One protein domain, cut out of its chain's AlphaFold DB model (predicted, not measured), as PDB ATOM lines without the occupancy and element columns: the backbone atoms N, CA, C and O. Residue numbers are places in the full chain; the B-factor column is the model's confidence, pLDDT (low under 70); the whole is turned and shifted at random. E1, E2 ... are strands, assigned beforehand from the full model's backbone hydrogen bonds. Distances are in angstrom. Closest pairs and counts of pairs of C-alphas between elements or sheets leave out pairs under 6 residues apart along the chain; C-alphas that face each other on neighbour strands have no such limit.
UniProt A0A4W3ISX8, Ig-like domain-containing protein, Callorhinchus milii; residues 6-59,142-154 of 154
ATOM      1  N   ARG A   6     -37.710 -34.988   9.381       92.31
ATOM      2  CA  ARG A   6     -36.959 -36.242   9.288       92.31
ATOM      3  C   ARG A   6     -37.661 -37.344  10.066       92.31
ATOM      4  O   ARG A   6     -38.058 -37.134  11.209       92.31
ATOM      5  N   GLN A   7     -37.797 -38.511   9.442       93.88
ATOM      6  CA  GLN A   7     -38.354 -39.700  10.078       93.88
ATOM      7  C   GLN A   7     -37.417 -40.225  11.175       93.88
ATOM      8  O   GLN A   7     -36.206 -40.330  10.974       93.88
ATOM      9  N   LEU A   8     -37.993 -40.563  12.326       93.31
ATOM     10  CA  LEU A   8     -37.329 -41.245  13.428       93.31
ATOM     11  C   LEU A   8     -37.422 -42.751  13.205       93.31
ATOM     12  O   LEU A   8     -38.512 -43.306  13.063       93.31
ATOM     13  N   ASN A   9     -36.267 -43.403  13.194       92.94
ATOM     14  CA  ASN A   9     -36.165 -44.848  13.059       92.94
ATOM     15  C   ASN A   9     -35.849 -45.479  14.413       92.94
ATOM     16  O   ASN A   9     -35.245 -44.847  15.279       92.94
ATOM     17  N   HIS A  10     -36.243 -46.739  14.574       92.81
ATOM     18  CA  HIS A  10     -35.848 -47.533  15.730       92.81
ATOM     19  C   HIS A  10     -34.316 -47.664  15.776       92.81
ATOM     20  O   HIS A  10     -33.702 -48.064  14.785       92.81
ATOM     21  N   GLY A  11     -33.701 -47.341  16.915       91.56
ATOM     22  CA  GLY A  11     -32.259 -47.447  17.117       91.56
ATOM     23  C   GLY A  11     -31.703 -46.466  18.150       91.56
ATOM     24  O   GLY A  11     -32.251 -45.389  18.391       91.56
ATOM     25  N   GLY A  12     -30.572 -46.835  18.759       92.69
ATOM     26  CA  GLY A  12     -29.915 -46.027  19.786       92.69
ATOM     27  C   GLY A  12     -30.840 -45.759  20.976       92.69
ATOM     28  O   GLY A  12     -31.302 -46.692  21.629       92.69
ATOM     29  N   ARG A  13     -31.113 -44.477  21.245       94.44
ATOM     30  CA  ARG A  13     -32.018 -44.028  22.316       94.44
ATOM     31  C   ARG A  13     -33.502 -44.038  21.917       94.44
ATOM     32  O   ARG A  13     -34.347 -43.886  22.792       94.44
ATOM     33  N   PHE A  14     -33.824 -44.216  20.633       94.88
ATOM     34  CA  PHE A  14     -35.190 -44.162  20.107       94.88
ATOM     35  C   PHE A  14     -35.766 -45.567  19.910       94.88
ATOM     36  O   PHE A  14     -35.265 -46.360  19.112       94.88
ATOM     37  N   PHE A  15     -36.870 -45.857  20.588       94.56
ATOM     38  CA  PHE A  15     -37.607 -47.110  20.477       94.56
ATOM     39  C   PHE A  15     -38.979 -46.828  19.870       94.56
ATOM     40  O   PHE A  15     -39.864 -46.279  20.521       94.56
ATOM     41  N   VAL A  16     -39.146 -47.204  18.604       93.88
ATOM     42  CA  VAL A  16     -40.427 -47.116  17.889       93.88
ATOM     43  C   VAL A  16     -41.098 -48.487  17.896       93.88
ATOM     44  O   VAL A  16     -40.446 -49.485  17.582       93.88
ATOM     45  N   GLN A  17     -42.384 -48.536  18.248       91.31
ATOM     46  CA  GLN A  17     -43.239 -49.726  18.212       91.31
ATOM     47  C   GLN A  17     -44.532 -49.421  17.456       91.31
ATOM     48  O   GLN A  17     -45.087 -48.333  17.602       91.31
ATOM     49  N   GLN A  18     -45.010 -50.387  16.670       87.44
ATOM     50  CA  GLN A  18     -46.256 -50.303  15.908       87.44
ATOM     51  C   GLN A  18     -47.004 -51.629  16.046       87.44
ATOM     52  O   GLN A  18     -46.433 -52.690  15.782       87.44
ATOM     53  N   LYS A  19     -48.258 -51.585  16.495       84.38
ATOM     54  CA  LYS A  19     -49.105 -52.764  16.693       84.38
ATOM     55  C   LYS A  19     -50.544 -52.437  16.307       84.38
ATOM     56  O   LYS A  19     -51.286 -51.845  17.082       84.38
ATOM     57  N   GLY A  20     -50.960 -52.881  15.124       83.31
ATOM     58  CA  GLY A  20     -52.310 -52.620  14.628       83.31
ATOM     59  C   GLY A  20     -52.542 -51.121  14.433       83.31
ATOM     60  O   GLY A  20     -51.940 -50.533  13.543       83.31
ATOM     61  N   GLN A  21     -53.408 -50.531  15.257       80.12
ATOM     62  CA  GLN A  21     -53.708 -49.092  15.239       80.12
ATOM     63  C   GLN A  21     -52.848 -48.276  16.218       80.12
ATOM     64  O   GLN A  21     -52.861 -47.047  16.167       80.12
ATOM     65  N   ASP A  22     -52.081 -48.944  17.082       84.19
ATOM     66  CA  ASP A  22     -51.255 -48.289  18.089       84.19
ATOM     67  C   ASP A  22     -49.835 -48.050  17.564       84.19
ATOM     68  O   ASP A  22     -49.174 -48.983  17.091       84.19
ATOM     69  N   ALA A  23     -49.309 -46.836  17.755       88.88
ATOM     70  CA  ALA A  23     -47.869 -46.592  17.706       88.88
ATOM     71  C   ALA A  23     -47.360 -45.891  18.953       88.88
ATOM     72  O   ALA A  23     -47.999 -45.001  19.514       88.88
ATOM     73  N   LYS A  24     -46.145 -46.272  19.339       93.06
ATOM     74  CA  LYS A  24     -45.441 -45.742  20.500       93.06
ATOM     75  C   LYS A  24     -44.029 -45.331  20.100       93.06
ATOM     76  O   LYS A  24     -43.314 -46.100  19.457       93.06
ATOM     77  N   LEU A  25     -43.632 -44.136  20.526       95.00
ATOM     78  CA  LEU A  25     -42.250 -43.668  20.527       95.00
ATOM     79  C   LEU A  25     -41.785 -43.554  21.978       95.00
ATOM     80  O   LEU A  25     -42.434 -42.902  22.792       95.00
ATOM     81  N   GLU A  26     -40.660 -44.177  22.294       95.50
ATOM     82  CA  GLU A  26     -39.995 -44.071  23.588       95.50
ATOM     83  C   GLU A  26     -38.560 -43.578  23.379       95.50
ATOM     84  O   GLU A  26     -37.837 -44.088  22.521       95.50
ATOM     85  N   ILE A  27     -38.161 -42.559  24.143       95.19
ATOM     86  CA  ILE A  27     -36.837 -41.935  24.075       95.19
ATOM     87  C   ILE A  27     -36.149 -42.184  25.417       95.19
ATOM     88  O   ILE A  27     -36.636 -41.735  26.453       95.19
ATOM     89  N   LYS A  28     -35.040 -42.927  25.410       94.75
ATOM     90  CA  LYS A  28     -34.229 -43.196  26.607       94.75
ATOM     91  C   LYS A  28     -33.154 -42.131  26.799       94.75
ATOM     92  O   LYS A  28     -32.771 -41.462  25.844       94.75
ATOM     93  N   ASP A  29     -32.675 -41.993  28.034       92.75
ATOM     94  CA  ASP A  29     -31.600 -41.066  28.423       92.75
ATOM     95  C   ASP A  29     -31.809 -39.649  27.871       92.75
ATOM     96  O   ASP A  29     -30.938 -39.106  27.195       92.75
ATOM     97  N   VAL A  30     -33.008 -39.095  28.079       93.06
ATOM     98  CA  VAL A  30     -33.468 -37.838  27.469       93.06
ATOM     99  C   VAL A  30     -32.531 -36.672  27.815       93.06
ATOM    100  O   VAL A  30     -32.166 -36.475  28.974       93.06
ATOM    101  N   VAL A  31     -32.173 -35.869  26.812       92.25
ATOM    102  CA  VAL A  31     -31.322 -34.675  26.928       92.25
ATOM    103  C   VAL A  31     -32.072 -33.419  26.487       92.25
ATOM    104  O   VAL A  31     -33.063 -33.497  25.766       92.25
ATOM    105  N   LYS A  32     -31.584 -32.230  26.868       91.38
ATOM    106  CA  LYS A  32     -32.222 -30.943  26.513       91.38
ATOM    107  C   LYS A  32     -32.515 -30.791  25.015       91.38
ATOM    108  O   LYS A  32     -33.565 -30.255  24.665       91.38
ATOM    109  N   SER A  33     -31.622 -31.278  24.148       90.81
ATOM    110  CA  SER A  33     -31.777 -31.213  22.687       90.81
ATOM    111  C   SER A  33     -32.895 -32.099  22.134       90.81
ATOM    112  O   SER A  33     -33.281 -31.906  20.987       90.81
ATOM    113  N   ASP A  34     -33.429 -33.033  22.928       92.06
ATOM    114  CA  ASP A  34     -34.608 -33.813  22.545       92.06
ATOM    115  C   ASP A  34     -35.896 -32.965  22.647       92.06
ATOM    116  O   ASP A  34     -36.937 -33.356  22.136       92.06
ATOM    117  N   SER A  35     -35.867 -31.779  23.268       93.19
ATOM    118  CA  SER A  35     -37.039 -30.891  23.299       93.19
ATOM    119  C   SER A  35     -37.436 -30.449  21.888       93.19
ATOM    120  O   SER A  35     -36.609 -29.939  21.129       93.19
ATOM    121  N   GLY A  36     -38.714 -30.563  21.537       92.06
ATOM    122  CA  GLY A  36     -39.184 -30.206  20.203       92.06
ATOM    123  C   GLY A  36     -40.614 -30.628  19.902       92.06
ATOM    124  O   GLY A  36     -41.323 -31.174  20.744       92.06
ATOM    125  N   GLU A  37     -41.042 -30.353  18.669       94.69
ATOM    126  CA  GLU A  37     -42.310 -30.845  18.130       94.69
ATOM    127  C   GLU A  37     -42.077 -32.193  17.441       94.69
ATOM    128  O   GLU A  37     -41.328 -32.289  16.466       94.69
ATOM    129  N   TYR A  38     -42.743 -33.223  17.939       94.81
ATOM    130  CA  TYR A  38     -42.782 -34.557  17.362       94.81
ATOM    131  C   TYR A  38     -44.099 -34.745  16.640       94.81
ATOM    132  O   TYR A  38     -45.134 -34.258  17.088       94.81
ATOM    133  N   ARG A  39     -44.076 -35.491  15.542       95.12
ATOM    134  CA  ARG A  39     -45.278 -35.779  14.774       95.12
ATOM    135  C   ARG A  39     -45.372 -37.255  14.447       95.12
ATOM    136  O   ARG A  39     -44.429 -37.809  13.890       95.12
ATOM    137  N   CYS A  40     -46.498 -37.877  14.765       94.31
ATOM    138  CA  CYS A  40     -46.845 -39.201  14.268       94.31
ATOM    139  C   CYS A  40     -47.689 -39.037  13.007       94.31
ATOM    140  O   CYS A  40     -48.628 -38.243  12.981       94.31
ATOM    141  N   VAL A  41     -47.344 -39.783  11.966       93.25
ATOM    142  CA  VAL A  41     -48.089 -39.849  10.711       93.25
ATOM    143  C   VAL A  41     -48.613 -41.266  10.562       93.25
ATOM    144  O   VAL A  41     -47.848 -42.214  10.727       93.25
ATOM    145  N   ALA A  42     -49.901 -41.399  10.273       92.25
ATOM    146  CA  ALA A  42     -50.545 -42.650   9.900       92.25
ATOM    147  C   ALA A  42     -51.127 -42.487   8.496       92.25
ATOM    148  O   ALA A  42     -51.849 -41.525   8.237       92.25
ATOM    149  N   SER A  43     -50.819 -43.406   7.588       90.38
ATOM    150  CA  SER A  43     -51.273 -43.334   6.203       90.38
ATOM    151  C   SER A  43     -52.031 -44.577   5.769       90.38
ATOM    152  O   SER A  43     -51.761 -45.701   6.203       90.38
ATOM    153  N   ASN A  44     -52.995 -44.355   4.882       88.81
ATOM    154  CA  ASN A  44     -53.681 -45.386   4.119       88.81
ATOM    155  C   ASN A  44     -53.669 -45.009   2.625       88.81
ATOM    156  O   ASN A  44     -53.151 -43.965   2.233       88.81
ATOM    157  N   ASN A  45     -54.268 -45.845   1.777       88.06
ATOM    158  CA  ASN A  45     -54.291 -45.615   0.324       88.06
ATOM    159  C   ASN A  45     -55.060 -44.351  -0.110       88.06
ATOM    160  O   ASN A  45     -55.007 -43.982  -1.280       88.06
ATOM    161  N   PHE A  46     -55.794 -43.714   0.801       86.62
ATOM    162  CA  PHE A  46     -56.629 -42.544   0.536       86.62
ATOM    163  C   PHE A  46     -56.043 -41.249   1.108       86.62
ATOM    164  O   PHE A  46     -56.548 -40.171   0.797       86.62
ATOM    165  N   GLY A  47     -54.988 -41.327   1.921       87.62
ATOM    166  CA  GLY A  47     -54.328 -40.152   2.470       87.62
ATOM    167  C   GLY A  47     -53.566 -40.416   3.761       87.62
ATOM    168  O   GLY A  47     -53.330 -41.554   4.167       87.62
ATOM    169  N   GLU A  48     -53.189 -39.319   4.411       90.12
ATOM    170  CA  GLU A  48     -52.420 -39.318   5.650       90.12
ATOM    171  C   GLU A  48     -53.149 -38.519   6.728       90.12
ATOM    172  O   GLU A  48     -53.744 -37.473   6.461       90.12
ATOM    173  N   LEU A  49     -53.064 -39.008   7.959       90.12
ATOM    174  CA  LEU A  49     -53.417 -38.287   9.169       90.12
ATOM    175  C   LEU A  49     -52.146 -38.020   9.965       90.12
ATOM    176  O   LEU A  49     -51.246 -38.858  10.035       90.12
ATOM    177  N   GLU A  50     -52.086 -36.849  10.589       91.62
ATOM    178  CA  GLU A  50     -50.975 -36.465  11.445       91.62
ATOM    179  C   GLU A  50     -51.453 -36.005  12.820       91.62
ATOM    180  O   GLU A  50     -52.437 -35.277  12.936       91.62
ATOM    181  N   CYS A  51     -50.721 -36.396  13.861       90.62
ATOM    182  CA  CYS A  51     -50.841 -35.810  15.189       90.62
ATOM    183  C   CYS A  51     -49.477 -35.279  15.638       90.62
ATOM    184  O   CYS A  51     -48.449 -35.930  15.439       90.62
ATOM    185  N   SER A  52     -49.465 -34.079  16.217       92.62
ATOM    186  CA  SER A  52     -48.264 -33.452  16.768       92.62
ATOM    187  C   SER A  52     -48.309 -33.457  18.295       92.62
ATOM    188  O   SER A  52     -49.372 -33.294  18.891       92.62
ATOM    189  N   ALA A  53     -47.143 -33.576  18.921       93.19
ATOM    190  CA  ALA A  53     -46.939 -33.405  20.351       93.19
ATOM    191  C   ALA A  53     -45.673 -32.575  20.594       93.19
ATOM    192  O   ALA A  53     -44.644 -32.797  19.957       93.19
ATOM    193  N   SER A  54     -45.736 -31.622  21.520       93.56
ATOM    194  CA  SER A  54     -44.570 -30.850  21.957       93.56
ATOM    195  C   SER A  54     -43.963 -31.485  23.206       93.56
ATOM    196  O   SER A  54     -44.684 -31.792  24.152       93.56
ATOM    197  N   MET A  55     -42.643 -31.667  23.217       93.38
ATOM    198  CA  MET A  55     -41.885 -32.176  24.358       93.38
ATOM    199  C   MET A  55     -40.901 -31.111  24.843       93.38
ATOM    200  O   MET A  55     -40.153 -30.553  24.042       93.38
ATOM    201  N   GLU A  56     -40.878 -30.862  26.150       93.88
ATOM    202  CA  GLU A  56     -39.921 -29.969  26.804       93.88
ATOM    203  C   GLU A  56     -39.150 -30.738  27.879       93.88
ATOM    204  O   GLU A  56     -39.738 -31.391  28.742       93.88
ATOM    205  N   VAL A  57     -37.821 -30.675  27.811       92.81
ATOM    206  CA  VAL A  57     -36.918 -31.373  28.726       92.81
ATOM    207  C   VAL A  57     -36.316 -30.359  29.690       92.81
ATOM    208  O   VAL A  57     -35.413 -29.596  29.340       92.81
ATOM    209  N   ALA A  58     -36.814 -30.363  30.924       89.31
ATOM    210  CA  ALA A  58     -36.307 -29.521  31.998       89.31
ATOM    211  C   ALA A  58     -35.231 -30.241  32.823       89.31
ATOM    212  O   ALA A  58     -35.284 -31.450  33.047       89.31
ATOM    213  N   GLU A  59     -34.264 -29.476  33.331       81.94
ATOM    214  CA  GLU A  59     -33.370 -29.967  34.378       81.94
ATOM    215  C   GLU A  59     -34.143 -30.140  35.681       81.94
ATOM    216  O   GLU A  59     -34.956 -29.293  36.069       81.94
ATOM    217  N   ILE A 142     -54.648 -48.850   8.390       82.12
ATOM    218  CA  ILE A 142     -53.388 -48.115   8.317       82.12
ATOM    219  C   ILE A 142     -52.372 -49.018   7.611       82.12
ATOM    220  O   ILE A 142     -52.163 -50.163   8.010       82.12
ATOM    221  N   VAL A 143     -51.766 -48.501   6.545       81.31
ATOM    222  CA  VAL A 143     -50.766 -49.206   5.731       81.31
ATOM    223  C   VAL A 143     -49.358 -48.869   6.212       81.31
ATOM    224  O   VAL A 143     -48.466 -49.712   6.154       81.31
ATOM    225  N   SER A 144     -49.149 -47.652   6.721       85.19
ATOM    226  CA  SER A 144     -47.887 -47.276   7.353       85.19
ATOM    227  C   SER A 144     -48.081 -46.264   8.474       85.19
ATOM    228  O   SER A 144     -48.992 -45.436   8.433       85.19
ATOM    229  N   GLN A 145     -47.203 -46.327   9.471       91.00
ATOM    230  CA  GLN A 145     -47.153 -45.372  10.566       91.00
ATOM    231  C   GLN A 145     -45.695 -45.034  10.886       91.00
ATOM    232  O   GLN A 145     -44.824 -45.902  10.830       91.00
ATOM    233  N   TYR A 146     -45.386 -43.775  11.186       92.38
ATOM    234  CA  TYR A 146     -44.026 -43.358  11.540       92.38
ATOM    235  C   TYR A 146     -44.003 -42.045  12.320       92.38
ATOM    236  O   TYR A 146     -44.916 -41.225  12.233       92.38
ATOM    237  N   PHE A 147     -42.919 -41.827  13.066       94.75
ATOM    238  CA  PHE A 147     -42.670 -40.580  13.783       94.75
ATOM    239  C   PHE A 147     -41.676 -39.711  13.018       94.75
ATOM    240  O   PHE A 147     -40.762 -40.224  12.375       94.75
ATOM    241  N   ARG A 148     -41.824 -38.390  13.099       94.31
ATOM    242  CA  ARG A 148     -40.897 -37.412  12.524       94.31
ATOM    243  C   ARG A 148     -40.672 -36.227  13.457       94.31
ATOM    244  O   ARG A 148     -41.551 -35.869  14.235       94.31
ATOM    245  N   ILE A 149     -39.503 -35.612  13.337       92.75
ATOM    246  CA  ILE A 149     -39.089 -34.391  14.045       92.75
ATOM    247  C   ILE A 149     -38.455 -33.424  13.025       92.75
ATOM    248  O   ILE A 149     -37.980 -33.883  11.979       92.75
ATOM    249  N   PRO A 150     -38.455 -32.096  13.240       89.31
ATOM    250  CA  PRO A 150     -37.805 -31.179  12.310       89.31
ATOM    251  C   PRO A 150     -36.301 -31.466  12.144       89.31
ATOM    252  O   PRO A 150     -35.606 -31.791  13.101       89.31
ATOM    253  N   GLU A 151     -35.768 -31.301  10.931       83.19
ATOM    254  CA  GLU A 151     -34.359 -31.596  10.609       83.19
ATOM    255  C   GLU A 151     -33.355 -30.792  11.432       83.19
ATOM    256  O   GLU A 151     -32.250 -31.262  11.662       83.19
ATOM    257  N   ARG A 152     -33.748 -29.611  11.917       79.38
ATOM    258  CA  ARG A 152     -32.906 -28.742  12.754       79.38
ATOM    259  C   ARG A 152     -32.486 -29.362  14.096       79.38
ATOM    260  O   ARG A 152     -31.686 -28.752  14.793       79.38
ATOM    261  N   TYR A 153     -33.081 -30.491  14.484       76.12
ATOM    262  CA  TYR A 153     -32.781 -31.201  15.730       76.12
ATOM    263  C   TYR A 153     -31.767 -32.348  15.548       76.12
ATOM    264  O   TYR A 153     -31.537 -33.097  16.494       76.12
ATOM    265  N   PHE A 154     -31.185 -32.504  14.352       67.50
ATOM    266  CA  PHE A 154     -30.150 -33.497  14.039       67.50
ATOM    267  C   PHE A 154     -28.782 -32.874  13.782       67.50
ATOM    268  O   PHE A 154     -28.737 -31.713  13.319       67.50
TER     269      PHE A 154
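This is residues 6 to 59 and 142 to 154 of the 154 residues of the protein "Ig-like domain-containing protein" of Callorhinchus milii (UniProt A0A4W3ISX8). A small sandwich of two layers, only partly face to face: the hairpin of E2 and E3 covers E6 and part of E4 in a larger, strongly twisted sheet of four strands. The long hairpin of E4 and E5, with residues 56 to 59 running on past E5, makes the longest axis, and the short strand E1 is the sheet's edge strand away from E5, meeting the inner strand E6 only at a point. The printed part has 67 residues, with no named helix and six named strands, E1 to E6 along the chain; the class is all strand. The larger sheet has the order E1, E6, E4, E5, with E6, E4 and E5 antiparallel in turn, and the smaller is antiparallel. The whole is compact, with a radius of gyration of the C-alphas of 12.5 A and spans of 42 by 20 by 17 A.

Begin at residues 6 to 8, which are E1, an edge strand; it meets E6, residues 144 to 150, only at a point, where C-alphas 7 and 148 face each other at 4.2 A. A tight link leads to the hairpin of E2, residues 14 to 19, and E3, residues 22 to 27, antiparallel at 169 degrees; find N 15 and O 26 within hydrogen-bond range at 2.8 A. Across the sandwich, two sheets face to face, the facing parts are 9.8 A centre to centre and the strands of the one sheet are at 27 degrees to those of the other. Here the closest C-alphas of E3 and E6 are those of Ala 23 and Gln 145, 7.3 A apart. E4, residues 36 to 44, and E5, residues 47 to 55, form a hairpin, antiparallel at 160 degrees, with N 40 and O 51 at 2.8 A. E5, the other edge strand, is apart from E2 and E3. On the other side of E4 from E5, E6 is antiparallel to E4 at 156 degrees, with N 41 and O 146 at 2.8 A.

Find C-alpha 6 at (-36.959, -36.242, 9.288), where E1 begins its 6.5 A. E2 then spans 16.7 A and E3 16.9 A. C-alpha 36 at (-39.184, -30.206, 20.203) opens E4, which spans 26.4 A, as does E5. E6 runs 19.6 A to C-alpha 150 at (-37.805, -31.179, 12.310).

Look for the two C-alphas farthest apart at Phe 46 and Glu 59, 42.9 A. Residues 60 to 141 are not printed, and C-alphas 59 and 142 are 37.5 A apart across this cut, which lies in the link from E5 to E6. Of the links printed whole, E3 to E4 is short and the others are tight. The mean pLDDT of the printed part is 90.2; residue 154, the chain's last, is under 70.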